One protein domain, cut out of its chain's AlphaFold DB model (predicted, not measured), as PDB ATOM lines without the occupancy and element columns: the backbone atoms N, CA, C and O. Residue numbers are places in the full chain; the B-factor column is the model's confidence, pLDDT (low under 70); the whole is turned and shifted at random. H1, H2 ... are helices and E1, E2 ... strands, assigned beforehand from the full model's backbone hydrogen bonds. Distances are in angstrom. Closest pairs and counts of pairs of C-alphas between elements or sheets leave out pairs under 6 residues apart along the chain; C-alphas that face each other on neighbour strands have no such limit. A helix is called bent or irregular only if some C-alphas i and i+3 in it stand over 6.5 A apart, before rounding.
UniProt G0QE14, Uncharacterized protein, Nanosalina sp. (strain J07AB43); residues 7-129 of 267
ATOM      1  N   LYS A   7      20.602  15.597   1.983       94.00
ATOM      2  CA  LYS A   7      21.748  14.761   2.364       94.00
ATOM      3  C   LYS A   7      21.270  13.411   2.882       94.00
ATOM      4  O   LYS A   7      20.353  13.328   3.693       94.00
ATOM      5  N   SER A   8      21.931  12.344   2.453       94.38
ATOM      6  CA  SER A   8      21.638  10.976   2.881       94.38
ATOM      7  C   SER A   8      22.871  10.355   3.512       94.38
ATOM      8  O   SER A   8      23.952  10.383   2.926       94.38
ATOM      9  N   TYR A   9      22.680   9.728   4.668       93.81
ATOM     10  CA  TYR A   9      23.746   9.181   5.498       93.81
ATOM     11  C   TYR A   9      23.587   7.673   5.677       93.81
ATOM     12  O   TYR A   9      22.472   7.145   5.718       93.81
ATOM     13  N   ASN A  10      24.711   6.981   5.827       93.00
ATOM     14  CA  ASN A  10      24.732   5.599   6.269       93.00
ATOM     15  C   ASN A  10      24.235   5.535   7.723       93.00
ATOM     16  O   ASN A  10      24.772   6.211   8.596       93.00
ATOM     17  N   GLN A  11      23.220   4.713   7.999       89.69
ATOM     18  CA  GLN A  11      22.625   4.619   9.337       89.69
ATOM     19  C   GLN A  11      23.533   3.949  10.378       89.69
ATOM     20  O   GLN A  11      23.325   4.144  11.572       89.69
ATOM     21  N   GLU A  12      24.513   3.159   9.941       89.31
ATOM     22  CA  GLU A  12      25.434   2.442  10.826       89.31
ATOM     23  C   GLU A  12      26.704   3.250  11.104       89.31
ATOM     24  O   GLU A  12      27.144   3.313  12.251       89.31
ATOM     25  N   THR A  13      27.287   3.870  10.072       88.00
ATOM     26  CA  THR A  13      28.560   4.609  10.188       88.00
ATOM     27  C   THR A  13      28.376   6.109  10.398       88.00
ATOM     28  O   THR A  13      29.297   6.770  10.866       88.00
ATOM     29  N   GLY A  14      27.199   6.657  10.081       88.19
ATOM     30  CA  GLY A  14      26.945   8.099  10.106       88.19
ATOM     31  C   GLY A  14      27.590   8.864   8.947       88.19
ATOM     32  O   GLY A  14      27.494  10.084   8.906       88.19
ATOM     33  N   GLU A  15      28.233   8.174   8.003       87.69
ATOM     34  CA  GLU A  15      28.937   8.801   6.883       87.69
ATOM     35  C   GLU A  15      27.968   9.257   5.791       87.69
ATOM     36  O   GLU A  15      27.021   8.542   5.439       87.69
ATOM     37  N   LEU A  16      28.224  10.435   5.218       91.25
ATOM     38  CA  LEU A  16      27.491  10.940   4.062       91.25
ATOM     39  C   LEU A  16      27.661   9.974   2.878       91.25
ATOM     40  O   LEU A  16      28.775   9.626   2.501       91.25
ATOM     41  N   GLN A  17      26.553   9.537   2.277       93.00
ATOM     42  CA  GLN A  17      26.547   8.625   1.124       93.00
ATOM     43  C   GLN A  17      26.238   9.338  -0.190       93.00
ATOM     44  O   GLN A  17      26.774   8.979  -1.240       93.00
ATOM     45  N   GLN A  18      25.344  10.323  -0.150       95.38
ATOM     46  CA  GLN A  18      24.912  11.089  -1.316       95.38
ATOM     47  C   GLN A  18      24.261  12.400  -0.879       95.38
ATOM     48  O   GLN A  18      23.743  12.502   0.236       95.38
ATOM     49  N   PHE A  19      24.257  13.384  -1.769       94.31
ATOM     50  CA  PHE A  19      23.655  14.690  -1.534       94.31
ATOM     51  C   PHE A  19      23.081  15.268  -2.832       94.31
ATOM     52  O   PHE A  19      23.489  14.897  -3.934       94.31
ATOM     53  N   LEU A  20      22.083  16.138  -2.695       92.94
ATOM     54  CA  LEU A  20      21.388  16.779  -3.807       92.94
ATOM     55  C   LEU A  20      21.900  18.208  -3.986       92.94
ATOM     56  O   LEU A  20      21.902  18.972  -3.027       92.94
ATOM     57  N   ILE A  21      22.256  18.588  -5.209       90.75
ATOM     58  CA  ILE A  21      22.630  19.962  -5.573       90.75
ATOM     59  C   ILE A  21      21.772  20.475  -6.736       90.75
ATOM     60  O   ILE A  21      21.088  19.690  -7.389       90.75
ATOM     61  N   LEU A  22      21.821  21.778  -7.019       87.81
ATOM     62  CA  LEU A  22      21.322  22.349  -8.276       87.81
ATOM     63  C   LEU A  22      22.501  22.625  -9.205       87.81
ATOM     64  O   LEU A  22      23.419  23.334  -8.819       87.81
ATOM     65  N   ASP A  23      22.485  22.106 -10.424       81.75
ATOM     66  CA  ASP A  23      23.516  22.469 -11.396       81.75
ATOM     67  C   ASP A  23      23.396  23.932 -11.867       81.75
ATOM     68  O   ASP A  23      22.468  24.660 -11.499       81.75
ATOM     69  N   ASP A  24      24.318  24.363 -12.730       80.31
ATOM     70  CA  ASP A  24      24.359  25.727 -13.278       80.31
ATOM     71  C   ASP A  24      23.096  26.114 -14.072       80.31
ATOM     72  O   ASP A  24      22.853  27.292 -14.344       80.31
ATOM     73  N   THR A  25      22.269  25.133 -14.448       84.75
ATOM     74  CA  THR A  25      20.984  25.337 -15.131       84.75
ATOM     75  C   THR A  25      19.790  25.336 -14.171       84.75
ATOM     76  O   THR A  25      18.650  25.529 -14.599       84.75
ATOM     77  N   GLY A  26      20.039  25.147 -12.873       83.00
ATOM     78  CA  GLY A  26      19.025  25.025 -11.835       83.00
ATOM     79  C   GLY A  26      18.342  23.657 -11.803       83.00
ATOM     80  O   GLY A  26      17.271  23.541 -11.202       83.00
ATOM     81  N   GLN A  27      18.904  22.631 -12.454       87.75
ATOM     82  CA  GLN A  27      18.355  21.276 -12.404       87.75
ATOM     83  C   GLN A  27      18.918  20.495 -11.209       87.75
ATOM     84  O   GLN A  27      20.119  20.550 -10.944       87.75
ATOM     85  N   PRO A  28      18.069  19.748 -10.481       89.88
ATOM     86  CA  PRO A  28      18.515  18.942  -9.355       89.88
ATOM     87  C   PRO A  28      19.367  17.757  -9.824       89.88
ATOM     88  O   PRO A  28      18.923  16.951 -10.644       89.88
ATOM     89  N   GLN A  29      20.560  17.617  -9.248       91.69
ATOM     90  CA  GLN A  29      21.459  16.488  -9.466       91.69
ATOM     91  C   GLN A  29      21.760  15.783  -8.145       91.69
ATOM     92  O   GLN A  29      22.190  16.405  -7.174       91.69
ATOM     93  N   LEU A  30      21.520  14.470  -8.109       93.25
ATOM     94  CA  LEU A  30      21.872  13.618  -6.977       93.25
ATOM     95  C   LEU A  30      23.288  13.079  -7.186       93.25
ATOM     96  O   LEU A  30      23.528  12.305  -8.114       93.25
ATOM     97  N   LEU A  31      24.208  13.467  -6.310       93.12
ATOM     98  CA  LEU A  31      25.612  13.087  -6.372       93.12
ATOM     99  C   LEU A  31      25.953  12.095  -5.267       93.12
ATOM    100  O   LEU A  31      25.497  12.226  -4.132       93.12
ATOM    101  N   LYS A  32      26.795  11.110  -5.585       94.12
ATOM    102  CA  LYS A  32      27.419  10.258  -4.564       94.12
ATOM    103  C   LYS A  32      28.446  11.073  -3.788       94.12
ATOM    104  O   LYS A  32      29.159  11.871  -4.387       94.12
ATOM    105  N   ALA A  33      28.579  10.812  -2.496       91.69
ATOM    106  CA  ALA A  33      29.561  11.452  -1.626       91.69
ATOM    107  C   ALA A  33      30.973  10.867  -1.822       91.69
ATOM    108  O   ALA A  33      31.597  10.359  -0.896       91.69
ATOM    109  N   THR A  34      31.466  10.900  -3.061       90.62
ATOM    110  CA  THR A  34      32.873  10.618  -3.354       90.62
ATOM    111  C   THR A  34      33.746  11.757  -2.817       90.62
ATOM    112  O   THR A  34      33.259  12.884  -2.687       90.62
ATOM    113  N   PRO A  35      35.038  11.507  -2.535       90.06
ATOM    114  CA  PRO A  35      35.972  12.554  -2.118       90.06
ATOM    115  C   PRO A  35      35.978  13.752  -3.074       90.06
ATOM    116  O   PRO A  35      35.897  14.888  -2.627       90.06
ATOM    117  N   GLU A  36      35.968  13.495  -4.384       89.50
ATOM    118  CA  GLU A  36      35.861  14.522  -5.428       89.50
ATOM    119  C   GLU A  36      34.613  15.398  -5.255       89.50
ATOM    120  O   GLU A  36      34.722  16.615  -5.143       89.50
ATOM    121  N   ASN A  37      33.426  14.792  -5.159       89.56
ATOM    122  CA  ASN A  37      32.173  15.538  -5.048       89.56
ATOM    123  C   ASN A  37      32.086  16.325  -3.732       89.56
ATOM    124  O   ASN A  37      31.563  17.437  -3.726       89.56
ATOM    125  N   ILE A  38      32.610  15.774  -2.632       90.19
ATOM    126  CA  ILE A  38      32.704  16.486  -1.349       90.19
ATOM    127  C   ILE A  38      33.615  17.712  -1.495       90.19
ATOM    128  O   ILE A  38      33.224  18.806  -1.101       90.19
ATOM    129  N   LEU A  39      34.796  17.548  -2.099       89.38
ATOM    130  CA  LEU A  39      35.759  18.634  -2.301       89.38
ATOM    131  C   LEU A  39      35.236  19.725  -3.248       89.38
ATOM    132  O   LEU A  39      35.543  20.900  -3.056       89.38
ATOM    133  N   LEU A  40      34.463  19.360  -4.272       87.44
ATOM    134  CA  LEU A  40      33.906  20.308  -5.239       87.44
ATOM    135  C   LEU A  40      32.727  21.102  -4.669       87.44
ATOM    136  O   LEU A  40      32.664  22.317  -4.843       87.44
ATOM    137  N   HIS A  41      31.803  20.430  -3.981       86.56
ATOM    138  CA  HIS A  41      30.513  21.022  -3.622       86.56
ATOM    139  C   HIS A  41      30.368  21.401  -2.150       86.56
ATOM    140  O   HIS A  41      29.374  22.034  -1.811       86.56
ATOM    141  N   ASP A  42      31.323  21.015  -1.299       87.44
ATOM    142  CA  ASP A  42      31.308  21.244   0.149       87.44
ATOM    143  C   ASP A  42      29.918  21.045   0.780       87.44
ATOM    144  O   ASP A  42      29.350  21.962   1.379       87.44
ATOM    145  N   PRO A  43      29.300  19.859   0.621       87.00
ATOM    146  CA  PRO A  43      27.913  19.665   1.023       87.00
ATOM    147  C   PRO A  43      27.701  19.920   2.518       87.00
ATOM    148  O   PRO A  43      26.582  20.225   2.926       87.00
ATOM    149  N   GLU A  44      28.739  19.790   3.345       86.88
ATOM    150  CA  GLU A  44      28.679  19.951   4.798       86.88
ATOM    151  C   GLU A  44      29.173  21.317   5.297       86.88
ATOM    152  O   GLU A  44      29.019  21.593   6.485       86.88
ATOM    153  N   ASN A  45      29.604  22.213   4.398       85.81
ATOM    154  CA  ASN A  45      30.206  23.512   4.724       85.81
ATOM    155  C   ASN A  45      31.397  23.372   5.694       85.81
ATOM    156  O   ASN A  45      31.524  24.136   6.655       85.81
ATOM    157  N   GLU A  46      32.225  22.352   5.475       86.00
ATOM    158  CA  GLU A  46      33.378  22.019   6.318       86.00
ATOM    159  C   GLU A  46      34.705  22.458   5.690       86.00
ATOM    160  O   GLU A  46      35.720  22.515   6.387       86.00
ATOM    161  N   LEU A  47      34.727  22.789   4.394       85.31
ATOM    162  CA  LEU A  47      35.959  23.209   3.740       85.31
ATOM    163  C   LEU A  47      36.323  24.651   4.123       85.31
ATOM    164  O   LEU A  47      35.471  25.541   4.143       85.31
ATOM    165  N   PRO A  48      37.617  24.956   4.323       81.88
ATOM    166  CA  PRO A  48      38.080  26.312   4.617       81.88
ATOM    167  C   PRO A  48      38.085  27.236   3.377       81.88
ATOM    168  O   PRO A  48      38.803  28.237   3.352       81.88
ATOM    169  N   LEU A  49      37.331  26.901   2.323       76.62
ATOM    170  CA  LEU A  49      37.358  27.544   1.008       76.62
ATOM    171  C   LEU A  49      35.934  27.900   0.562       76.62
ATOM    172  O   LEU A  49      35.093  27.022   0.412       76.62
ATOM    173  N   GLU A  50      35.675  29.179   0.268       66.62
ATOM    174  CA  GLU A  50      34.319  29.691  -0.025       66.62
ATOM    175  C   GLU A  50      33.630  29.066  -1.261       66.62
ATOM    176  O   GLU A  50      32.409  29.153  -1.382       66.62
ATOM    177  N   ASN A  51      34.378  28.447  -2.183       68.12
ATOM    178  CA  ASN A  51      33.848  27.840  -3.416       68.12
ATOM    179  C   ASN A  51      34.296  26.377  -3.604       68.12
ATOM    180  O   ASN A  51      34.394  25.903  -4.740       68.12
ATOM    181  N   GLY A  52      34.615  25.682  -2.508       72.75
ATOM    182  CA  GLY A  52      35.221  24.354  -2.571       72.75
ATOM    183  C   GLY A  52      36.540  24.362  -3.352       72.75
ATOM    184  O   GLY A  52      37.256  25.367  -3.400       72.75
ATOM    185  N   LEU A  53      36.867  23.232  -3.976       78.25
ATOM    186  CA  LEU A  53      38.113  23.029  -4.716       78.25
ATOM    187  C   LEU A  53      37.986  23.200  -6.233       78.25
ATOM    188  O   LEU A  53      38.920  22.844  -6.944       78.25
ATOM    189  N   HIS A  54      36.892  23.757  -6.760       73.19
ATOM    190  CA  HIS A  54      36.716  23.907  -8.213       73.19
ATOM    191  C   HIS A  54      37.920  24.581  -8.903       73.19
ATOM    192  O   HIS A  54      38.413  24.068  -9.903       73.19
ATOM    193  N   ASP A  55      38.449  25.667  -8.331       65.44
ATOM    194  CA  ASP A  55      39.618  26.392  -8.864       65.44
ATOM    195  C   ASP A  55      40.943  25.613  -8.753       65.44
ATOM    196  O   ASP A  55      41.931  25.974  -9.394       65.44
ATOM    197  N   VAL A  56      40.988  24.591  -7.899       68.25
ATOM    198  CA  VAL A  56      42.174  23.765  -7.637       68.25
ATOM    199  C   VAL A  56      42.124  22.480  -8.447       68.25
ATOM    200  O   VAL A  56      43.140  22.069  -8.976       68.25
ATOM    201  N   LEU A  57      40.971  21.825  -8.546       68.81
ATOM    202  CA  LEU A  57      40.836  20.573  -9.291       68.81
ATOM    203  C   LEU A  57      40.697  20.814 -10.798       68.81
ATOM    204  O   LEU A  57      41.104  19.959 -11.574       68.81
ATOM    205  N   ASN A  58      40.181  21.981 -11.209       64.94
ATOM    206  CA  ASN A  58      39.989  22.346 -12.619       64.94
ATOM    207  C   ASN A  58      40.842  23.547 -13.077       64.94
ATOM    208  O   ASN A  58      40.610  24.074 -14.165       64.94
ATOM    209  N   GLY A  59      41.768  24.038 -12.251       60.25
ATOM    210  CA  GLY A  59      42.603  25.208 -12.557       60.25
ATOM    211  C   GLY A  59      44.089  24.960 -12.303       60.25
ATOM    212  O   GLY A  59      44.487  23.845 -12.016       60.25
ATOM    213  N   ASP A  60      44.916  26.007 -12.357       61.72
ATOM    214  CA  ASP A  60      46.383  25.906 -12.192       61.72
ATOM    215  C   ASP A  60      46.853  26.191 -10.751       61.72
ATOM    216  O   ASP A  60      47.969  26.669 -10.517       61.72
ATOM    217  N   ARG A  61      45.981  26.006  -9.751       72.75
ATOM    218  CA  ARG A  61      46.277  26.397  -8.364       72.75
ATOM    219  C   ARG A  61      46.736  25.214  -7.527       72.75
ATOM    220  O   ARG A  61      46.058  24.201  -7.430       72.75
ATOM    221  N   SER A  62      47.858  25.393  -6.840       82.88
ATOM    222  CA  SER A  62      48.310  24.484  -5.789       82.88
ATOM    223  C   SER A  62      47.642  24.796  -4.450       82.88
ATOM    224  O   SER A  62      47.526  25.968  -4.083       82.88
ATOM    225  N   ILE A  63      47.318  23.766  -3.673       87.94
ATOM    226  CA  ILE A  63      46.964  23.885  -2.257       87.94
ATOM    227  C   ILE A  63      48.190  23.585  -1.410       87.94
ATOM    228  O   ILE A  63      48.796  22.521  -1.533       87.94
ATOM    229  N   VAL A  64      48.513  24.502  -0.503       89.12
ATOM    230  CA  VAL A  64      49.467  24.267   0.581       89.12
ATOM    231  C   VAL A  64      48.669  23.837   1.809       89.12
ATOM    232  O   VAL A  64      47.871  24.611   2.324       89.12
ATOM    233  N   LEU A  65      48.859  22.593   2.239       89.19
ATOM    234  CA  LEU A  65      48.138  21.995   3.369       89.19
ATOM    235  C   LEU A  65      48.885  22.198   4.686       89.19
ATOM    236  O   LEU A  65      48.281  22.370   5.734       89.19
ATOM    237  N   GLN A  66      50.214  22.188   4.625       86.75
ATOM    238  CA  GLN A  66      51.076  22.375   5.783       86.75
ATOM    239  C   GLN A  66      52.267  23.226   5.348       86.75
ATOM    240  O   GLN A  66      53.007  22.816   4.460       86.75
ATOM    241  N   GLU A  67      52.462  24.405   5.946       80.50
ATOM    242  CA  GLU A  67      53.544  25.327   5.551       80.50
ATOM    243  C   GLU A  67      54.901  24.986   6.187       80.50
ATOM    244  O   GLU A  67      55.944  25.258   5.597       80.50
ATOM    245  N   ASN A  68      54.901  24.379   7.380       76.81
ATOM    246  CA  ASN A  68      56.109  24.152   8.175       76.81
ATOM    247  C   ASN A  68      56.262  22.674   8.577       76.81
ATOM    248  O   ASN A  68      55.348  22.096   9.151       76.81
ATOM    249  N   ASP A  69      57.444  22.120   8.287       72.19
ATOM    250  CA  ASP A  69      58.020  20.825   8.713       72.19
ATOM    251  C   ASP A  69      57.099  19.573   8.771       72.19
ATOM    252  O   ASP A  69      56.546  19.247   9.826       72.19
ATOM    253  N   PRO A  70      56.992  18.794   7.675       81.88
ATOM    254  CA  PRO A  70      57.397  19.141   6.316       81.88
ATOM    255  C   PRO A  70      56.352  20.035   5.635       81.88
ATOM    256  O   PRO A  70      55.159  19.934   5.911       81.88
ATOM    257  N   LEU A  71      56.798  20.862   4.682       89.31
ATOM    258  CA  LEU A  71      55.902  21.483   3.701       89.31
ATOM    259  C   LEU A  71      55.111  20.376   2.988       89.31
ATOM    260  O   LEU A  71      55.736  19.447   2.477       89.31
ATOM    261  N   ILE A  72      53.785  20.479   2.921       92.56
ATOM    262  CA  ILE A  72      52.940  19.571   2.133       92.56
ATOM    263  C   ILE A  72      52.083  20.396   1.191       92.56
ATOM    264  O   ILE A  72      51.299  21.242   1.624       92.56
ATOM    265  N   MET A  73      52.241  20.136  -0.103       92.19
ATOM    266  CA  MET A  73      51.513  20.816  -1.163       92.19
ATOM    267  C   MET A  73      50.990  19.801  -2.173       92.19
ATOM    268  O   MET A  73      51.691  18.848  -2.520       92.19
ATOM    269  N   VAL A  74      49.778  20.041  -2.662       91.38
ATOM    270  CA  VAL A  74      49.162  19.285  -3.752       91.38
ATOM    271  C   VAL A  74      48.819  20.252  -4.875       91.38
ATOM    272  O   VAL A  74      48.310  21.340  -4.616       91.38
ATOM    273  N   ALA A  75      49.098  19.879  -6.116       87.56
ATOM    274  CA  ALA A  75      48.667  20.628  -7.289       87.56
ATOM    275  C   ALA A  75      48.094  19.675  -8.344       87.56
ATOM    276  O   ALA A  75      48.543  18.532  -8.417       87.56
ATOM    277  N   PRO A  76      47.124  20.113  -9.155       82.44
ATOM    278  CA  PRO A  76      46.707  19.371 -10.341       82.44
ATOM    279  C   PRO A  76      47.830  19.353 -11.390       82.44
ATOM    280  O   PRO A  76      48.739  20.191 -11.358       82.44
ATOM    281  N   THR A  77      47.764  18.409 -12.326       75.56
ATOM    282  CA  THR A  77      48.580  18.427 -13.551       75.56
ATOM    283  C   THR A  77      47.702  18.706 -14.772       75.56
ATOM    284  O   THR A  77      46.492  18.895 -14.653       75.56
ATOM    285  N   ASN A  78      48.311  18.749 -15.961       67.62
ATOM    286  CA  ASN A  78      47.562  18.842 -17.217       67.62
ATOM    287  C   ASN A  78      46.848  17.526 -17.576       67.62
ATOM    288  O   ASN A  78      46.031  17.515 -18.497       67.62
ATOM    289  N   ASP A  79      47.168  16.436 -16.876       63.56
ATOM    290  CA  ASP A  79      46.614  15.112 -17.115       63.56
ATOM    291  C   ASP A  79      45.470  14.825 -16.143       63.56
ATOM    292  O   ASP A  79      45.541  15.085 -14.938       63.56
ATOM    293  N   ASN A  80      44.386  14.266 -16.678       71.00
ATOM    294  CA  ASN A  80      43.192  13.981 -15.893       71.00
ATOM    295  C   ASN A  80      43.516  13.017 -14.748       71.00
ATOM    296  O   ASN A  80      44.055  11.931 -14.974       71.00
ATOM    297  N   TYR A  81      43.090  13.380 -13.538       76.38
ATOM    298  CA  TYR A  81      43.276  12.577 -12.327       76.38
ATOM    299  C   TYR A  81      44.752  12.341 -11.947       76.38
ATOM    300  O   TYR A  81      45.058  11.421 -11.189       76.38
ATOM    301  N   CYS A  82      45.665  13.189 -12.416       78.12
ATOM    302  CA  CYS A  82      47.054  13.217 -11.978       78.12
ATOM    303  C   CYS A  82      47.312  14.449 -11.102       78.12
ATOM    304  O   CYS A  82      46.759  15.529 -11.318       78.12
ATOM    305  N   PHE A  83      48.160  14.281 -10.088       84.06
ATOM    306  CA  PHE A  83      48.472  15.327  -9.121       84.06
ATOM    307  C   PHE A  83      49.971  15.390  -8.858       84.06
ATOM    308  O   PHE A  83      50.655  14.371  -8.765       84.06
ATOM    309  N   VAL A  84      50.483  16.595  -8.652       87.25
ATOM    310  CA  VAL A  84      51.799  16.820  -8.068       87.25
ATOM    311  C   VAL A  84      51.670  16.827  -6.549       87.25
ATOM    312  O   VAL A  84      50.973  17.671  -5.988       87.25
ATOM    313  N   LEU A  85      52.396  15.938  -5.874       90.62
ATOM    314  CA  LEU A  85      52.583  15.950  -4.424       90.62
ATOM    315  C   LEU A  85      53.994  16.429  -4.093       90.62
ATOM    316  O   LEU A  85      54.988  15.824  -4.504       90.62
ATOM    317  N   ARG A  86      54.099  17.489  -3.293       89.25
ATOM    318  CA  ARG A  86      55.369  17.951  -2.734       89.25
ATOM    319  C   ARG A  86      55.379  17.746  -1.228       89.25
ATOM    320  O   ARG A  86      54.515  18.274  -0.535       89.25
ATOM    321  N   VAL A  87      56.389  17.028  -0.741       89.69
ATOM    322  CA  VAL A  87      56.674  16.851   0.688       89.69
ATOM    323  C   VAL A  87      58.100  17.328   0.957       89.69
ATOM    324  O   VAL A  87      59.061  16.816   0.376       89.69
ATOM    325  N   ALA A  88      58.234  18.339   1.817       88.31
ATOM    326  CA  ALA A  88      59.459  19.111   2.004       88.31
ATOM    327  C   ALA A  88      60.003  19.630   0.651       88.31
ATOM    328  O   ALA A  88      59.333  20.391  -0.054       88.31
ATOM    329  N   ASP A  89      61.198  19.189   0.256       81.62
ATOM    330  CA  ASP A  89      61.853  19.598  -0.993       81.62
ATOM    331  C   ASP A  89      61.695  18.587  -2.132       81.62
ATOM    332  O   ASP A  89      62.234  18.779  -3.223       81.62
ATOM    333  N   THR A  90      60.953  17.505  -1.904       78.12
ATOM    334  CA  THR A  90      60.785  16.444  -2.896       78.12
ATOM    335  C   THR A  90      59.406  16.517  -3.521       78.12
ATOM    336  O   THR A  90      58.397  16.602  -2.828       78.12
ATOM    337  N   THR A  91      59.381  16.475  -4.849       83.06
ATOM    338  CA  THR A  91      58.160  16.495  -5.652       83.06
ATOM    339  C   THR A  91      58.015  15.170  -6.392       83.06
ATOM    340  O   THR A  91      58.980  14.685  -6.998       83.06
ATOM    341  N   VAL A  92      56.817  14.598  -6.331       78.88
ATOM    342  CA  VAL A  92      56.399  13.419  -7.091       78.88
ATOM    343  C   VAL A  92      55.109  13.729  -7.838       78.88
ATOM    344  O   VAL A  92      54.338  14.588  -7.420       78.88
ATOM    345  N   GLU A  93      54.889  13.023  -8.934       77.62
ATOM    346  CA  GLU A  93      53.659  13.076  -9.716       77.62
ATOM    347  C   GLU A  93      52.924  11.747  -9.542       77.62
ATOM    348  O   GLU A  93      53.561  10.690  -9.480       77.62
ATOM    349  N   THR A  94      51.607  11.804  -9.367       77.12
ATOM    350  CA  THR A  94      50.760  10.627  -9.173       77.12
ATOM    351  C   THR A  94      50.167  10.157 -10.490       77.12
ATOM    352  O   THR A  94      49.977  10.944 -11.409       77.12
ATOM    353  N   THR A  95      49.783   8.885 -10.555       72.56
ATOM    354  CA  THR A  95      49.059   8.325 -11.705       72.56
ATOM    355  C   THR A  95      47.538   8.387 -11.505       72.56
ATOM    356  O   THR A  95      47.080   8.499 -10.362       72.56
ATOM    357  N   PRO A  96      46.719   8.199 -12.562       70.50
ATOM    358  CA  PRO A  96      45.260   8.203 -12.431       70.50
ATOM    359  C   PRO A  96      44.721   7.157 -11.446       70.50
ATOM    360  O   PRO A  96      43.689   7.369 -10.815       70.50
ATOM    361  N   SER A  97      45.423   6.031 -11.261       73.31
ATOM    362  CA  SER A  97      45.029   4.990 -10.297       73.31
ATOM    363  C   SER A  97      45.302   5.367  -8.838       73.31
ATOM    364  O   SER A  97      44.812   4.694  -7.934       73.31
ATOM    365  N   GLN A  98      46.080   6.424  -8.598       81.19
ATOM    366  CA  GLN A  98      46.378   6.970  -7.272       81.19
ATOM    367  C   GLN A  98      45.484   8.173  -6.923       81.19
ATOM    368  O   GLN A  98      45.511   8.630  -5.783       81.19
ATOM    369  N   SER A  99      44.681   8.658  -7.876       85.00
ATOM    370  CA  SER A  99      43.840   9.853  -7.746       85.00
ATOM    371  C   SER A  99      42.880   9.814  -6.563       85.00
ATOM    372  O   SER A  99      42.835  10.758  -5.783       85.00
ATOM    373  N   GLU A 100      42.160   8.706  -6.384       87.81
ATOM    374  CA  GLU A 100      41.203   8.534  -5.289       87.81
ATOM    375  C   GLU A 100      41.892   8.693  -3.930       87.81
ATOM    376  O   GLU A 100      41.438   9.475  -3.102       87.81
ATOM    377  N   ALA A 101      43.056   8.064  -3.744       91.25
ATOM    378  CA  ALA A 101      43.824   8.179  -2.506       91.25
ATOM    379  C   ALA A 101      44.347   9.606  -2.256       91.25
ATOM    380  O   ALA A 101      44.443  10.031  -1.105       91.25
ATOM    381  N   VAL A 102      44.678  10.358  -3.315       92.31
ATOM    382  CA  VAL A 102      45.059  11.777  -3.199       92.31
ATOM    383  C   VAL A 102      43.859  12.632  -2.807       92.31
ATOM    384  O   VAL A 102      43.980  13.470  -1.919       92.31
ATOM    385  N   LEU A 103      42.703  12.421  -3.435       93.44
ATOM    386  CA  LEU A 103      41.480  13.173  -3.153       93.44
ATOM    387  C   LEU A 103      40.949  12.886  -1.741       93.44
ATOM    388  O   LEU A 103      40.536  13.808  -1.042       93.44
ATOM    389  N   GLU A 104      41.009  11.636  -1.282       94.06
ATOM    390  CA  GLU A 104      40.719  11.280   0.111       94.06
ATOM    391  C   GLU A 104      41.673  11.977   1.079       94.06
ATOM    392  O   GLU A 104      41.221  12.610   2.033       94.06
ATOM    393  N   GLY A 105      42.976  11.937   0.792       94.50
ATOM    394  CA  GLY A 105      43.977  12.609   1.612       94.50
ATOM    395  C   GLY A 105      43.821  14.132   1.627       94.50
ATOM    396  O   GLY A 105      44.033  14.754   2.661       94.50
ATOM    397  N   LEU A 106      43.410  14.743   0.512       93.62
ATOM    398  CA  LEU A 106      43.070  16.166   0.439       93.62
ATOM    399  C   LEU A 106      41.860  16.502   1.308       93.62
ATOM    400  O   LEU A 106      41.899  17.474   2.060       93.62
ATOM    401  N   ARG A 107      40.794  15.701   1.218       92.50
ATOM    402  CA  ARG A 107      39.591  15.866   2.040       92.50
ATOM    403  C   ARG A 107      39.933  15.772   3.519       92.50
ATOM    404  O   ARG A 107      39.554  16.652   4.286       92.50
ATOM    405  N   ASP A 108      40.654  14.733   3.915       93.94
ATOM    406  CA  ASP A 108      41.006  14.514   5.314       93.94
ATOM    407  C   ASP A 108      41.964  15.603   5.830       93.94
ATOM    408  O   ASP A 108      41.781  16.089   6.944       93.94
ATOM    409  N   ALA A 109      42.886  16.098   5.001       93.19
ATOM    410  CA  ALA A 109      43.738  17.227   5.365       93.19
ATOM    411  C   ALA A 109      42.946  18.530   5.559       93.19
ATOM    412  O   ALA A 109      43.194  19.262   6.510       93.19
ATOM    413  N   LEU A 110      41.981  18.826   4.685       91.12
ATOM    414  CA  LEU A 110      41.226  20.083   4.735       91.12
ATOM    415  C   LEU A 110      40.139  20.100   5.815       91.12
ATOM    416  O   LEU A 110      39.890  21.151   6.396       91.12
ATOM    417  N   ILE A 111      39.496  18.958   6.067       90.38
ATOM    418  CA  ILE A 111      38.369  18.846   7.006       90.38
ATOM    419  C   ILE A 111      38.842  18.431   8.403       90.38
ATOM    420  O   ILE A 111      38.323  18.909   9.411       90.38
ATOM    421  N   LYS A 112      39.820  17.521   8.482       91.69
ATOM    422  CA  LYS A 112      40.241  16.874   9.736       91.69
ATOM    423  C   LYS A 112      41.655  17.256  10.174       91.69
ATOM    424  O   LYS A 112      42.096  16.753  11.205       91.69
ATOM    425  N   ASP A 113      42.350  18.106   9.416       90.50
ATOM    426  CA  ASP A 113      43.762  18.457   9.640       90.50
ATOM    427  C   ASP A 113      44.684  17.213   9.659       90.50
ATOM    428  O   ASP A 113      45.690  17.162  10.369       90.50
ATOM    429  N   ASP A 114      44.330  16.169   8.889       93.56
ATOM    430  CA  ASP A 114      45.091  14.916   8.795       93.56
ATOM    431  C   ASP A 114      45.716  14.717   7.408       93.56
ATOM    432  O   ASP A 114      45.060  14.384   6.424       93.56
ATOM    433  N   VAL A 115      47.037  14.873   7.346       93.81
ATOM    434  CA  VAL A 115      47.849  14.713   6.129       93.81
ATOM    435  C   VAL A 115      48.451  13.310   5.972       93.81
ATOM    436  O   VAL A 115      49.257  13.084   5.063       93.81
ATOM    437  N   SER A 116      48.124  12.363   6.855       93.94
ATOM    438  CA  SER A 116      48.777  11.044   6.910       93.94
ATOM    439  C   SER A 116      48.612  10.263   5.608       93.94
ATOM    440  O   SER A 116      49.595   9.755   5.071       93.94
ATOM    441  N   GLN A 117      47.412  10.263   5.022       93.62
ATOM    442  CA  GLN A 117      47.151   9.565   3.762       93.62
ATOM    443  C   GLN A 117      47.965  10.138   2.590       93.62
ATOM    444  O   GLN A 117      48.507   9.382   1.782       93.62
ATOM    445  N   LEU A 118      48.137  11.463   2.517       94.12
ATOM    446  CA  LEU A 118      48.987  12.089   1.496       94.12
ATOM    447  C   LEU A 118      50.461  11.718   1.679       94.12
ATOM    448  O   LEU A 118      51.165  11.465   0.698       94.12
ATOM    449  N   ARG A 119      50.932  11.639   2.931       92.88
ATOM    450  CA  ARG A 119      52.287  11.157   3.242       92.88
ATOM    451  C   ARG A 119      52.468   9.691   2.864       92.88
ATOM    452  O   ARG A 119      53.544   9.338   2.384       92.88
ATOM    453  N   ASP A 120      51.447   8.859   3.032       93.12
ATOM    454  CA  ASP A 120      51.486   7.448   2.647       93.12
ATOM    455  C   ASP A 120      51.552   7.281   1.127       93.12
ATOM    456  O   ASP A 120      52.399   6.533   0.634       93.12
ATOM    457  N   VAL A 121      50.737   8.030   0.369       91.00
ATOM    458  CA  VAL A 121      50.813   8.063  -1.104       91.00
ATOM    459  C   VAL A 121      52.207   8.504  -1.551       91.00
ATOM    460  O   VAL A 121      52.850   7.813  -2.344       91.00
ATOM    461  N   PHE A 122      52.719   9.601  -0.990       91.00
ATOM    462  CA  PHE A 122      54.061  10.100  -1.287       91.00
ATOM    463  C   PHE A 122      55.149   9.062  -0.975       91.00
ATOM    464  O   PHE A 122      56.003   8.770  -1.813       91.00
ATOM    465  N   THR A 123      55.112   8.465   0.219       89.06
ATOM    466  CA  THR A 123      56.107   7.481   0.670       89.06
ATOM    467  C   THR A 123      56.070   6.231  -0.196       89.06
ATOM    468  O   THR A 123      57.125   5.704  -0.552       89.06
ATOM    469  N   LYS A 124      54.875   5.778  -0.587       86.81
ATOM    470  CA  LYS A 124      54.701   4.661  -1.513       86.81
ATOM    471  C   LYS A 124      55.365   4.955  -2.856       86.81
ATOM    472  O   LYS A 124      56.202   4.159  -3.275       86.81
ATOM    473  N   ILE A 125      55.080   6.108  -3.466       83.81
ATOM    474  CA  ILE A 125      55.693   6.514  -4.742       83.81
ATOM    475  C   ILE A 125      57.220   6.580  -4.615       83.81
ATOM    476  O   ILE A 125      57.937   6.008  -5.430       83.81
ATOM    477  N   ILE A 126      57.745   7.208  -3.560       82.19
ATOM    478  CA  ILE A 126      59.196   7.294  -3.341       82.19
ATOM    479  C   ILE A 126      59.826   5.914  -3.122       82.19
ATOM    480  O   ILE A 126      60.899   5.644  -3.657       82.19
ATOM    481  N   SER A 127      59.171   5.016  -2.382       81.19
ATOM    482  CA  SER A 127      59.648   3.635  -2.204       81.19
ATOM    483  C   SER A 127      59.648   2.839  -3.515       81.19
ATOM    484  O   SER A 127      60.387   1.862  -3.682       81.19
ATOM    485  N   GLU A 128      58.817   3.267  -4.464       81.25
ATOM    486  CA  GLU A 128      58.717   2.718  -5.805       81.25
ATOM    487  C   GLU A 128      59.742   3.333  -6.778       81.25
ATOM    488  O   GLU A 128      59.913   2.819  -7.880       81.25
ATOM    489  N   GLN A 129      60.528   4.322  -6.343       83.88
ATOM    490  CA  GLN A 129      61.582   4.966  -7.130       83.88
ATOM    491  C   GLN A 129      62.990   4.518  -6.721       83.88
ATOM    492  O   GLN A 129      63.226   3.941  -5.659       83.88
TER     493      GLN A 129
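This is residues 7 to 129 of the 267 residues of an uncharacterized protein of Nanosalina sp. (strain J07AB43) (UniProt G0QE14). Two unequal lobes stand end to end: at one end a small sheet of three strands, E1 to E3, and at the other a larger two-layer lobe, in which helices H3 and H4 cover one face of a four-stranded sheet, E4 to E7. The short helix H1 sits between the lobes, grazing the small sheet and packing on H3, while the very short H2 grazes the large sheet. The printed part has 123 residues with four named helices and seven named strands, in the order E1 E2 E3 H1 H2 E4 E5 E6 E7 H3 H4, and its class is mixed, helices and strands. Both sheets, ordered E1 - E2 - E3 and E4 - E5 - E6 - E7, are antiparallel throughout. The whole is compact, with a radius of gyration of the C-alphas of 15.2 A and spans of 44 by 34 by 27 A.

Start at E1, residues 7 to 9, and E2, residues 16 to 22, an antiparallel hairpin at 171 degrees, where N 8 and O 18 are 2.9 A apart, within hydrogen-bond range. E3, residues 28 to 32, forms the next hairpin with E2, with N 19 and O 31 at 2.9 A; E1, E2 and E3 are a meander, each strand the antiparallel neighbour of the one before. H1, residues 35 to 41, only grazes this sheet, with residues 37 to 41. H2, residues 54 to 57, is close to H1 but not clearly touching, the closest C-alphas, those of Leu 40 and His 54, being 5.4 A apart. Look next at E4, residues 63 to 66, E5, residues 72 to 76, E6, residues 83 to 87, and E7, residues 90 to 93, a second meander of three hairpins. Its pairs include N 63 and O 74 at 2.8 A, N 84 and O 75 at 2.8 A, and N 85 and O 92 at 2.8 A. H2 only grazes this sheet, with residues 56 to 57. H3, residues 96 to 112, is on the sheet at a height of 10.0 A, over E4, E6 and only just E5, on which 3 of its C-alphas fall. H3 touches H1 with residues 100 to 107 alone, at a steep tilt of 60 degrees, the same way; the closest C-alphas, those of Pro 35 and Glu 104, are 5.4 A apart. H4, residues 116 to 127, is on the same face as H3 at a height of 9.6 A, and runs across the strands, at 87 degrees to E7 on the local plane. H3 and H4 are a helical hairpin: H4 touches H3 with residues 116 to 121 alone, opposite ways at a shallow tilt of 34 degrees, only just short of steep, and the closest C-alphas, those of Gly 105 and Gln 117, are 4.9 A apart. Every O i to N i+4 pair is within hydrogen-bond range in H1 and H4, 11 of 13 are in H3, and H2 is too short for such a pair.

Find C-alpha 7 at (21.748, 14.761, 2.364), where E1 begins. E2 measures 17.9 A from first to last C-alpha, E3 13.3 A and H1 10.2 A. In the second sheet E5 measures 13.9 A, E6 12.9 A and E7 10.4 A. H3 starts with C-alpha 96 at (45.260, 8.203, -12.431) and measures 24.3 A; it is irregular, with C-alphas 97 and 100 7.2 A apart. H4 measures 16.0 A and ends with C-alpha 127 at (59.648, 3.635, -2.204).

The two C-alphas farthest apart, those of Gly 26 and Gln 129, are 47.3 A apart. The printed part has no cut, and the link from H1 to H2, residues 42 to 53, is long. The mean pLDDT of the printed part is 85.1; look for values under 70 at residues 50 to 51, 55 to 60 and 78 to 79.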